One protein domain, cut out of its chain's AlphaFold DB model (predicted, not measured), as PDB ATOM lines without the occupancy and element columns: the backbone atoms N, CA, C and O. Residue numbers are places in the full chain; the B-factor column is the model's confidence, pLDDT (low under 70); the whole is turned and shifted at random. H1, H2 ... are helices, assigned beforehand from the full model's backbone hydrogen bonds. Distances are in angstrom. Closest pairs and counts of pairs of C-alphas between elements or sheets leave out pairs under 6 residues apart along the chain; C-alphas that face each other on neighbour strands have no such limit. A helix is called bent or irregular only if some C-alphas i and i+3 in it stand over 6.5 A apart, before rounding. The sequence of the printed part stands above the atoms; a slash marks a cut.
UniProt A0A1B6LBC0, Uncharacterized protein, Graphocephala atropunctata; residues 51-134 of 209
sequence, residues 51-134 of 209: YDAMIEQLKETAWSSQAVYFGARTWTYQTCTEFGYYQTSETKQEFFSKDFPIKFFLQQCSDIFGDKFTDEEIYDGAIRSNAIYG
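AT A GLANCE: This is residues 51 to 134 of the 209 residues of an uncharacterized protein of Graphocephala atropunctata (UniProt A0A1B6LBC0). Look first for a small core of two crossed helices, H3 and H4, with H1 against the last part of H4 and H5 standing across the last part of H3 like the bar of a T. H2 is a mere turn beside the corner of H1 and H3, and residues 84 to 101 make a long loop reaching away from the core. The printed part has 84 residues with five named helices, H1 to H5, and no named strand; its class is all helix. It is only just compact, close to loose, with a radius of gyration of the C-alphas of 13.9 A and spans of 40 by 34 by 23 A.

HOW THE PARTS SIT: Begin at H1, residues 51 to 59, and find H4, residues 102 to 113, which touches it with residues 108 to 113 alone, at a steep tilt of 46 degrees, the same way; the closest C-alphas, of Lys 59 and Ile 112, are 5.1 A apart. H1 and H2, residues 66 to 69, touch only at the corner, C-alphas 58 and 67 being closest at 5.7 A. H3, residues 72 to 83, touches H4 at a steep tilt of 62 degrees, opposite ways, with residues 76 to 80 alone; C-alphas 80 and 109 are closest at 5.7 A. H3 and H5, residues 119 to 133, touch about perpendicular at 76 degrees, H3 with residues 79 to 83 alone, C-alphas 82 and 125 being closest at 4.5 A. H1 and H5 are apart. Every O i to N i+4 pair is within hydrogen-bond range in H1, H4 and H5, and 7 of 8 in H3; H2 is too short for one.

IN THESE COORDINATES: Find C-alpha 51 at (-44.316, 15.542, 25.468), where H1 begins its 12.4 A. H2 follows, 5.0 A long, then H3, 14.6 A and only just irregular, with C-alphas 80 and 83 6.9 A apart. H4 is 17.2 A long, and H5 runs 21.4 A to C-alpha 133 at (-51.640, -11.943, 8.327).

THE WHOLE: The C-alphas farthest apart, of Ser 64 and Lys 92, are 40.9 A apart. The printed part has no cut, and the link from H3 to H4 is long, with 18 residues. Confidence is low, under 70, at residues 92 to 95.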
ATOM      1  N   TYR A  51     -43.318  16.591  25.663       92.31
ATOM      2  CA  TYR A  51     -44.316  15.542  25.468       92.31
ATOM      3  C   TYR A  51     -45.709  16.116  25.178       92.31
ATOM      4  O   TYR A  51     -46.271  15.831  24.129       92.31
ATOM      5  N   ASP A  52     -46.210  17.021  26.023       95.44
ATOM      6  CA  ASP A  52     -47.554  17.595  25.858       95.44
ATOM      7  C   ASP A  52     -47.727  18.289  24.502       95.44
ATOM      8  O   ASP A  52     -48.752  18.148  23.848       95.44
ATOM      9  N   ALA A  53     -46.691  18.983  24.022       93.75
ATOM     10  CA  ALA A  53     -46.735  19.628  22.712       93.75
ATOM     11  C   ALA A  53     -46.848  18.610  21.563       93.75
ATOM     12  O   ALA A  53     -47.525  18.879  20.574       93.75
ATOM     13  N   MET A  54     -46.196  17.448  21.684       93.31
ATOM     14  CA  MET A  54     -46.341  16.347  20.727       93.31
ATOM     15  C   MET A  54     -47.751  15.746  20.784       93.31
ATOM     16  O   MET A  54     -48.344  15.502  19.735       93.31
ATOM     17  N   ILE A  55     -48.294  15.535  21.986       96.88
ATOM     18  CA  ILE A  55     -49.649  15.003  22.175       96.88
ATOM     19  C   ILE A  55     -50.693  15.932  21.564       96.88
ATOM     20  O   ILE A  55     -51.524  15.472  20.786       96.88
ATOM     21  N   GLU A  56     -50.624  17.235  21.839       95.88
ATOM     22  CA  GLU A  56     -51.566  18.201  21.270       95.88
ATOM     23  C   GLU A  56     -51.497  18.221  19.737       95.88
ATOM     24  O   GLU A  56     -52.534  18.199  19.079       95.88
ATOM     25  N   GLN A  57     -50.298  18.130  19.147       93.69
ATOM     26  CA  GLN A  57     -50.162  17.992  17.692       93.69
ATOM     27  C   GLN A  57     -50.824  16.720  17.147       93.69
ATOM     28  O   GLN A  57     -51.411  16.763  16.071       93.69
ATOM     29  N   LEU A  58     -50.718  15.588  17.847       96.50
ATOM     30  CA  LEU A  58     -51.289  14.315  17.399       96.50
ATOM     31  C   LEU A  58     -52.796  14.197  17.672       96.50
ATOM     32  O   LEU A  58     -53.475  13.420  16.996       96.50
ATOM     33  N   LYS A  59     -53.339  14.980  18.611       97.25
ATOM     34  CA  LYS A  59     -54.785  15.083  18.857       97.25
ATOM     35  C   LYS A  59     -55.526  15.809  17.738       97.25
ATOM     36  O   LYS A  59     -56.695  15.502  17.514       97.25
ATOM     37  N   GLU A  60     -54.863  16.722  17.029       96.94
ATOM     38  CA  GLU A  60     -55.452  17.478  15.920       96.94
ATOM     39  C   GLU A  60     -56.119  16.567  14.881       96.94
ATOM     40  O   GLU A  60     -55.519  15.624  14.370       96.94
ATOM     41  N   THR A  61     -57.368  16.866  14.525       96.25
ATOM     42  CA  THR A  61     -58.144  16.073  13.552       96.25
ATOM     43  C   THR A  61     -58.419  16.815  12.250       96.25
ATOM     44  O   THR A  61     -58.976  16.235  11.319       96.25
ATOM     45  N   ALA A  62     -58.061  18.097  12.161       97.31
ATOM     46  CA  ALA A  62     -58.250  18.876  10.947       97.31
ATOM     47  C   ALA A  62     -57.326  18.367   9.831       97.31
ATOM     48  O   ALA A  62     -56.131  18.168  10.053       97.31
ATOM     49  N   TRP A  63     -57.850  18.235   8.609       93.44
ATOM     50  CA  TRP A  63     -57.074  17.829   7.426       93.44
ATOM     51  C   TRP A  63     -55.885  18.748   7.125       93.44
ATOM     52  O   TRP A  63     -54.892  18.308   6.555       93.44
ATOM     53  N   SER A  64     -55.984  20.020   7.513       94.00
ATOM     54  CA  SER A  64     -54.922  21.020   7.375       94.00
ATOM     55  C   SER A  64     -53.837  20.923   8.452       94.00
ATOM     56  O   SER A  64     -52.781  21.541   8.302       94.00
ATOM     57  N   SER A  65     -54.070  20.178   9.539       93.44
ATOM     58  CA  SER A  65     -53.059  19.983  10.577       93.44
ATOM     59  C   SER A  65     -51.886  19.176  10.024       93.44
ATOM     60  O   SER A  65     -52.058  18.257   9.223       93.44
ATOM     61  N   GLN A  66     -50.673  19.497  10.469       88.75
ATOM     62  CA  GLN A  66     -49.467  18.814   9.993       88.75
ATOM     63  C   GLN A  66     -49.494  17.313  10.329       88.75
ATOM     64  O   GLN A  66     -49.079  16.492   9.514       88.75
ATOM     65  N   ALA A  67     -50.021  16.944  11.502       90.88
ATOM     66  CA  ALA A  67     -50.099  15.554  11.939       90.88
ATOM     67  C   ALA A  67     -51.024  14.701  11.059       90.88
ATOM     68  O   ALA A  67     -50.704  13.542  10.793       90.88
ATOM     69  N   VAL A  68     -52.143  15.259  10.588       92.94
ATOM     70  CA  VAL A  68     -53.050  14.566   9.660       92.94
ATOM     71  C   VAL A  68     -52.505  14.612   8.237       92.94
ATOM     72  O   VAL A  68     -52.439  13.573   7.584       92.94
ATOM     73  N   TYR A  69     -52.053  15.781   7.773       91.62
ATOM     74  CA  TYR A  69     -51.551  15.980   6.410       91.62
ATOM     75  C   TYR A  69     -50.382  15.044   6.064       91.62
ATOM     76  O   TYR A  69     -50.364  14.450   4.990       91.62
ATOM     77  N   PHE A  70     -49.434  14.863   6.989       89.69
ATOM     78  CA  PHE A  70     -48.299  13.949   6.812       89.69
ATOM     79  C   PHE A  70     -48.569  12.521   7.305       89.69
ATOM     80  O   PHE A  70     -47.657  11.699   7.344       89.69
ATOM     81  N   GLY A  71     -49.802  12.212   7.717       94.06
ATOM     82  CA  GLY A  71     -50.202  10.869   8.141       94.06
ATOM     83  C   GLY A  71     -49.660  10.419   9.501       94.06
ATOM     84  O   GLY A  71     -49.929   9.290   9.899       94.06
ATOM     85  N   ALA A  72     -48.954  11.274  10.249       93.50
ATOM     86  CA  ALA A  72     -48.411  10.936  11.566       93.50
ATOM     87  C   ALA A  72     -49.506  10.485  12.546       93.50
ATOM     88  O   ALA A  72     -49.335   9.491  13.252       93.50
ATOM     89  N   ARG A  73     -50.664  11.161  12.549       96.12
ATOM     90  CA  ARG A  73     -51.800  10.767  13.392       96.12
ATOM     91  C   ARG A  73     -52.369   9.409  12.985       96.12
ATOM     92  O   ARG A  73     -52.616   8.572  13.846       96.12
ATOM     93  N   THR A  74     -52.580   9.184  11.690       95.94
ATOM     94  CA  THR A  74     -53.136   7.921  11.178       95.94
ATOM     95  C   THR A  74     -52.182   6.757  11.425       95.94
ATOM     96  O   THR A  74     -52.618   5.702  11.870       95.94
ATOM     97  N   TRP A  75     -50.879   6.965  11.230       96.44
ATOM     98  CA  TRP A  75     -49.862   5.971  11.558       96.44
ATOM     99  C   TRP A  75     -49.865   5.631  13.050       96.44
ATOM    100  O   TRP A  75     -49.900   4.459  13.411       96.44
ATOM    101  N   THR A  76     -49.914   6.649  13.916       96.69
ATOM    102  CA  THR A  76     -50.023   6.448  15.372       96.69
ATOM    103  C   THR A  76     -51.284   5.656  15.719       96.69
ATOM    104  O   THR A  76     -51.241   4.753  16.542       96.69
ATOM    105  N   TYR A  77     -52.408   5.938  15.058       97.38
ATOM    106  CA  TYR A  77     -53.633   5.171  15.259       97.38
ATOM    107  C   TYR A  77     -53.435   3.690  14.911       97.38
ATOM    108  O   TYR A  77     -53.747   2.836  15.732       97.38
ATOM    109  N   GLN A  78     -52.851   3.380  13.749       97.50
ATOM    110  CA  GLN A  78     -52.600   1.993  13.339       97.50
ATOM    111  C   GLN A  78     -51.655   1.260  14.296       97.50
ATOM    112  O   GLN A  78     -51.878   0.092  14.614       97.50
ATOM    113  N   THR A  79     -50.616   1.920  14.812       96.25
ATOM    114  CA  THR A  79     -49.740   1.283  15.804       96.25
ATOM    115  C   THR A  79     -50.451   1.054  17.138       96.25
ATOM    116  O   THR A  79     -50.188   0.035  17.766       96.25
ATOM    117  N   CYS A  80     -51.395   1.923  17.513       97.88
ATOM    118  CA  CYS A  80     -52.234   1.794  18.708       97.88
ATOM    119  C   CYS A  80     -53.436   0.840  18.561       97.88
ATOM    120  O   CYS A  80     -54.125   0.595  19.544       97.88
ATOM    121  N   THR A  81     -53.742   0.320  17.369       97.44
ATOM    122  CA  THR A  81     -54.874  -0.616  17.181       97.44
ATOM    123  C   THR A  81     -54.496  -1.950  16.562       97.44
ATOM    124  O   THR A  81     -55.211  -2.931  16.758       97.44
ATOM    125  N   GLU A  82     -53.428  -1.983  15.767       96.62
ATOM    126  CA  GLU A  82     -53.093  -3.130  14.923       96.62
ATOM    127  C   GLU A  82     -51.665  -3.612  15.131       96.62
ATOM    128  O   GLU A  82     -51.475  -4.809  15.293       96.62
ATOM    129  N   PHE A  83     -50.654  -2.739  15.085       93.19
ATOM    130  CA  PHE A  83     -49.273  -3.217  14.915       93.19
ATOM    131  C   PHE A  83     -48.430  -3.264  16.188       93.19
ATOM    132  O   PHE A  83     -47.499  -4.064  16.251       93.19
ATOM    133  N   GLY A  84     -48.677  -2.392  17.171       91.81
ATOM    134  CA  GLY A  84     -47.793  -2.268  18.339       91.81
ATOM    135  C   GLY A  84     -46.333  -1.950  17.967       91.81
ATOM    136  O   GLY A  84     -45.398  -2.420  18.614       91.81
ATOM    137  N   TYR A  85     -46.119  -1.206  16.875       90.88
ATOM    138  CA  TYR A  85     -44.815  -1.014  16.228       90.88
ATOM    139  C   TYR A  85     -43.964   0.063  16.927       90.88
ATOM    140  O   TYR A  85     -43.779   1.169  16.412       90.88
ATOM    141  N   TYR A  86     -43.453  -0.250  18.120       92.25
ATOM    142  CA  TYR A  86     -42.761   0.707  18.991       92.25
ATOM    143  C   TYR A  86     -41.255   0.435  19.109       92.25
ATOM    144  O   TYR A  86     -40.821  -0.704  19.268       92.25
ATOM    145  N   GLN A  87     -40.443   1.495  19.048       89.50
ATOM    146  CA  GLN A  87     -38.982   1.416  19.145       89.50
ATOM    147  C   GLN A  87     -38.570   1.725  20.583       89.50
ATOM    148  O   GLN A  87     -38.390   2.884  20.954       89.50
ATOM    149  N   THR A  88     -38.481   0.685  21.411       89.56
ATOM    150  CA  THR A  88     -38.198   0.837  22.841       89.56
ATOM    151  C   THR A  88     -36.701   0.847  23.138       89.56
ATOM    152  O   THR A  88     -35.875   0.319  22.392       89.56
ATOM    153  N   SER A  89     -36.349   1.447  24.270       86.50
ATOM    154  CA  SER A  89     -34.970   1.577  24.761       86.50
ATOM    155  C   SER A  89     -34.639   0.624  25.920       86.50
ATOM    156  O   SER A  89     -33.641   0.785  26.616       86.50
ATOM    157  N   GLU A  90     -35.473  -0.394  26.147       78.94
ATOM    158  CA  GLU A  90     -35.387  -1.275  27.325       78.94
ATOM    159  C   GLU A  90     -34.305  -2.364  27.209       78.94
ATOM    160  O   GLU A  90     -34.029  -3.083  28.171       78.94
ATOM    161  N   THR A  91     -33.656  -2.486  26.048       74.62
ATOM    162  CA  THR A  91     -32.563  -3.447  25.841       74.62
ATOM    163  C   THR A  91     -31.224  -2.919  26.374       74.62
ATOM    164  O   THR A  91     -31.023  -1.722  26.551       74.62
ATOM    165  N   LYS A  92     -30.268  -3.822  26.646       58.97
ATOM    166  CA  LYS A  92     -28.964  -3.518  27.281       58.97
ATOM    167  C   LYS A  92     -27.979  -2.714  26.407       58.97
ATOM    168  O   LYS A  92     -26.781  -2.740  26.681       58.97
ATOM    169  N   GLN A  93     -28.424  -2.054  25.342       63.22
ATOM    170  CA  GLN A  93     -27.523  -1.290  24.483       63.22
ATOM    171  C   GLN A  93     -27.176   0.048  25.141       63.22
ATOM    172  O   GLN A  93     -28.039   0.885  25.371       63.22
ATOM    173  N   GLU A  94     -25.889   0.252  25.418       59.12
ATOM    174  CA  GLU A  94     -25.347   1.405  26.156       59.12
ATOM    175  C   GLU A  94     -25.497   2.758  25.428       59.12
ATOM    176  O   GLU A  94     -25.115   3.793  25.967       59.12
ATOM    177  N   PHE A  95     -26.021   2.763  24.199       69.44
ATOM    178  CA  PHE A  95     -26.058   3.954  23.350       69.44
ATOM    179  C   PHE A  95     -27.282   4.850  23.585       69.44
ATOM    180  O   PHE A  95     -27.177   6.067  23.442       69.44
ATOM    181  N   PHE A  96     -28.431   4.269  23.941       74.25
ATOM    182  CA  PHE A  96     -29.675   5.008  24.166       74.25
ATOM    183  C   PHE A  96     -30.052   4.989  25.651       74.25
ATOM    184  O   PHE A  96     -29.816   4.003  26.351       74.25
ATOM    185  N   SER A  97     -30.614   6.095  26.145       79.25
ATOM    186  CA  SER A  97     -31.127   6.162  27.515       79.25
ATOM    187  C   SER A  97     -32.364   5.279  27.666       79.25
ATOM    188  O   SER A  97     -33.033   4.981  26.685       79.25
ATOM    189  N   LYS A  98     -32.706   4.897  28.901       83.38
ATOM    190  CA  LYS A  98     -33.884   4.063  29.206       83.38
ATOM    191  C   LYS A  98     -35.193   4.862  29.270       83.38
ATOM    192  O   LYS A  98     -36.168   4.401  29.857       83.38
ATOM    193  N   ASP A  99     -35.201   6.070  28.717       84.69
ATOM    194  CA  ASP A  99     -36.287   7.038  28.899       84.69
ATOM    195  C   ASP A  99     -37.483   6.774  27.971       84.69
ATOM    196  O   ASP A  99     -38.531   7.397  28.120       84.69
ATOM    197  N   PHE A 100     -37.358   5.819  27.044       87.06
ATOM    198  CA  PHE A 100     -38.407   5.442  26.093       87.06
ATOM    199  C   PHE A 100     -38.788   3.959  26.255       87.06
ATOM    200  O   PHE A 100     -38.461   3.144  25.381       87.06
ATOM    201  N   PRO A 101     -39.391   3.556  27.391       92.12
ATOM    202  CA  PRO A 101     -39.904   2.202  27.576       92.12
ATOM    203  C   PRO A 101     -41.178   1.970  26.761       92.12
ATOM    204  O   PRO A 101     -41.816   2.926  26.326       92.12
ATOM    205  N   ILE A 102     -41.614   0.717  26.607       93.44
ATOM    206  CA  ILE A 102     -42.884   0.395  25.933       93.44
ATOM    207  C   ILE A 102     -44.062   1.217  26.478       93.44
ATOM    208  O   ILE A 102     -44.860   1.756  25.713       93.44
ATOM    209  N   LYS A 103     -44.100   1.425  27.800       94.19
ATOM    210  CA  LYS A 103     -45.140   2.203  28.484       94.19
ATOM    211  C   LYS A 103     -45.233   3.653  28.001       94.19
ATOM    212  O   LYS A 103     -46.323   4.211  27.987       94.19
ATOM    213  N   PHE A 104     -44.120   4.256  27.573       93.81
ATOM    214  CA  PHE A 104     -44.128   5.601  26.991       93.81
ATOM    215  C   PHE A 104     -44.971   5.657  25.713       93.81
ATOM    216  O   PHE A 104     -45.637   6.656  25.459       93.81
ATOM    217  N   PHE A 105     -44.962   4.596  24.907       95.31
ATOM    218  CA  PHE A 105     -45.744   4.530  23.674       95.31
ATOM    219  C   PHE A 105     -47.202   4.146  23.923       95.31
ATOM    220  O   PHE A 105     -48.087   4.737  23.313       95.31
ATOM    221  N   LEU A 106     -47.461   3.220  24.849       96.25
ATOM    222  CA  LEU A 106     -48.832   2.846  25.215       96.25
ATOM    223  C   LEU A 106     -49.592   4.037  25.822       96.25
ATOM    224  O   LEU A 106     -50.717   4.318  25.418       96.25
ATOM    225  N   GLN A 107     -48.935   4.826  26.681       96.56
ATOM    226  CA  GLN A 107     -49.526   6.043  27.248       96.56
ATOM    227  C   GLN A 107     -49.868   7.089  26.175       96.56
ATOM    228  O   GLN A 107     -50.904   7.745  26.261       96.56
ATOM    229  N   GLN A 108     -49.050   7.224  25.123       96.69
ATOM    230  CA  GLN A 108     -49.380   8.123  24.009       96.69
ATOM    231  C   GLN A 108     -50.696   7.728  23.337       96.69
ATOM    232  O   GLN A 108     -51.474   8.603  22.971       96.69
ATOM    233  N   CYS A 109     -50.971   6.430  23.187       98.06
ATOM    234  CA  CYS A 109     -52.210   5.963  22.571       98.06
ATOM    235  C   CYS A 109     -53.445   6.439  23.341       98.06
ATOM    236  O   CYS A 109     -54.358   7.005  22.734       98.06
ATOM    237  N   SER A 110     -53.450   6.271  24.667       97.69
ATOM    238  CA  SER A 110     -54.538   6.765  25.513       97.69
ATOM    239  C   SER A 110     -54.604   8.291  25.523       97.69
ATOM    240  O   SER A 110     -55.686   8.859  25.390       97.69
ATOM    241  N   ASP A 111     -53.460   8.974  25.590       98.06
ATOM    242  CA  ASP A 111     -53.416  10.438  25.647       98.06
ATOM    243  C   ASP A 111     -53.933  11.089  24.355       98.06
ATOM    244  O   ASP A 111     -54.525  12.167  24.402       98.06
ATOM    245  N   ILE A 112     -53.723  10.453  23.198       97.88
ATOM    246  CA  ILE A 112     -54.115  10.983  21.885       97.88
ATOM    247  C   ILE A 112     -55.555  10.598  21.531       97.88
ATOM    248  O   ILE A 112     -56.304  11.426  21.007       97.88
ATOM    249  N   PHE A 113     -55.944   9.341  21.767       97.69
ATOM    250  CA  PHE A 113     -57.198   8.785  21.251       97.69
ATOM    251  C   PHE A 113     -58.239   8.446  22.335       97.69
ATOM    252  O   PHE A 113     -59.368   8.068  21.998       97.69
ATOM    253  N   GLY A 114     -57.889   8.629  23.610       97.12
ATOM    254  CA  GLY A 114     -58.750   8.456  24.778       97.12
ATOM    255  C   GLY A 114     -58.587   7.109  25.489       97.12
ATOM    256  O   GLY A 114     -57.972   6.174  24.982       97.12
ATOM    257  N   ASP A 115     -59.224   6.993  26.654       96.19
ATOM    258  CA  ASP A 115     -59.031   5.898  27.623       96.19
ATOM    259  C   ASP A 115     -59.394   4.493  27.113       96.19
ATOM    260  O   ASP A 115     -59.039   3.494  27.734       96.19
ATOM    261  N   LYS A 116     -60.090   4.388  25.974       95.69
ATOM    262  CA  LYS A 116     -60.419   3.096  25.353       95.69
ATOM    263  C   LYS A 116     -59.203   2.379  24.751       95.69
ATOM    264  O   LYS A 116     -59.302   1.200  24.440       95.69
ATOM    265  N   PHE A 117     -58.091   3.084  24.543       96.69
ATOM    266  CA  PHE A 117     -56.840   2.513  24.039       96.69
ATOM    267  C   PHE A 117     -55.991   2.039  25.214       96.69
ATOM    268  O   PHE A 117     -55.017   2.686  25.589       96.69
ATOM    269  N   THR A 118     -56.414   0.937  25.827       97.00
ATOM    270  CA  THR A 118     -55.689   0.321  26.939       97.00
ATOM    271  C   THR A 118     -54.499  -0.495  26.429       97.00
ATOM    272  O   THR A 118     -54.479  -0.935  25.278       97.00
ATOM    273  N   ASP A 119     -53.525  -0.748  27.305       96.56
ATOM    274  CA  ASP A 119     -52.382  -1.625  27.022       96.56
ATOM    275  C   ASP A 119     -52.831  -3.007  26.496       96.56
ATOM    276  O   ASP A 119     -52.219  -3.546  25.574       96.56
ATOM    277  N   GLU A 120     -53.918  -3.554  27.056       96.94
ATOM    278  CA  GLU A 120     -54.515  -4.837  26.656       96.94
ATOM    279  C   GLU A 120     -55.081  -4.784  25.233       96.94
ATOM    280  O   GLU A 120     -54.726  -5.620  24.409       96.94
ATOM    281  N   GLU A 121     -55.870  -3.759  24.896       96.50
ATOM    282  CA  GLU A 121     -56.447  -3.617  23.552       96.50
ATOM    283  C   GLU A 121     -55.376  -3.442  22.469       96.50
ATOM    284  O   GLU A 121     -55.495  -3.985  21.366       96.50
ATOM    285  N   ILE A 122     -54.303  -2.708  22.782       97.62
ATOM    286  CA  ILE A 122     -53.161  -2.528  21.877       97.62
ATOM    287  C   ILE A 122     -52.444  -3.870  21.663       97.62
ATOM    288  O   ILE A 122     -52.115  -4.231  20.529       97.62
ATOM    289  N   TYR A 123     -52.215  -4.624  22.741       96.94
ATOM    290  CA  TYR A 123     -51.561  -5.929  22.689       96.94
ATOM    291  C   TYR A 123     -52.391  -6.959  21.908       96.94
ATOM    292  O   TYR A 123     -51.873  -7.623  21.004       96.94
ATOM    293  N   ASP A 124     -53.692  -7.031  22.178       97.44
ATOM    294  CA  ASP A 124     -54.634  -7.886  21.459       97.44
ATOM    295  C   ASP A 124     -54.755  -7.485  19.987       97.44
ATOM    296  O   ASP A 124     -54.899  -8.345  19.114       97.44
ATOM    297  N   GLY A 125     -54.636  -6.191  19.686       97.44
ATOM    298  CA  GLY A 125     -54.491  -5.671  18.329       97.44
ATOM    299  C   GLY A 125     -53.313  -6.286  17.584       97.44
ATOM    300  O   GLY A 125     -53.497  -6.848  16.503       97.44
ATOM    301  N   ALA A 126     -52.126  -6.259  18.193       96.62
ATOM    302  CA  ALA A 126     -50.921  -6.868  17.631       96.62
ATOM    303  C   ALA A 126     -51.063  -8.386  17.437       96.62
ATOM    304  O   ALA A 126     -50.654  -8.922  16.400       96.62
ATOM    305  N   ILE A 127     -51.681  -9.087  18.393       97.06
ATOM    306  CA  ILE A 127     -51.959 -10.523  18.270       97.06
ATOM    307  C   ILE A 127     -52.921 -10.793  17.114       97.06
ATOM    308  O   ILE A 127     -52.625 -11.641  16.271       97.06
ATOM    309  N   ARG A 128     -54.044 -10.067  17.037       97.75
ATOM    310  CA  ARG A 128     -55.013 -10.218  15.942       97.75
ATOM    311  C   ARG A 128     -54.365  -9.981  14.589       97.75
ATOM    312  O   ARG A 128     -54.560 -10.798  13.696       97.75
ATOM    313  N   SER A 129     -53.579  -8.918  14.434       96.88
ATOM    314  CA  SER A 129     -52.901  -8.625  13.168       96.88
ATOM    315  C   SER A 129     -51.976  -9.768  12.758       96.88
ATOM    316  O   SER A 129     -52.037 -10.237  11.623       96.88
ATOM    317  N   ASN A 130     -51.174 -10.294  13.688       95.44
ATOM    318  CA  ASN A 130     -50.310 -11.437  13.396       95.44
ATOM    319  C   ASN A 130     -51.103 -12.713  13.078       95.44
ATOM    320  O   ASN A 130     -50.689 -13.469  12.204       95.44
ATOM    321  N   ALA A 131     -52.245 -12.945  13.729       95.25
ATOM    322  CA  ALA A 131     -53.105 -14.092  13.443       95.25
ATOM    323  C   ALA A 131     -53.782 -13.992  12.064       95.25
ATOM    324  O   ALA A 131     -53.899 -14.995  11.366       95.25
ATOM    325  N   ILE A 132     -54.206 -12.791  11.659       94.88
ATOM    326  CA  ILE A 132     -54.840 -12.541  10.357       94.88
ATOM    327  C   ILE A 132     -53.818 -12.656   9.222       94.88
ATOM    328  O   ILE A 132     -54.116 -13.252   8.189       94.88
ATOM    329  N   TYR A 133     -52.627 -12.077   9.401       93.12
ATOM    330  CA  TYR A 133     -51.640 -11.943   8.327       93.12
ATOM    331  C   TYR A 133     -50.522 -12.993   8.356       93.12
ATOM    332  O   TYR A 133     -49.761 -13.063   7.401       93.12
ATOM    333  N   GLY A 134     -50.411 -13.811   9.407       92.56
ATOM    334  CA  GLY A 134     -49.406 -14.878   9.539       92.56
ATOM    335  C   GLY A 134     -48.069 -14.445  10.158       92.56
ATOM    336  O   GLY A 134     -47.172 -15.267  10.341       92.56
TER     337      GLY A 134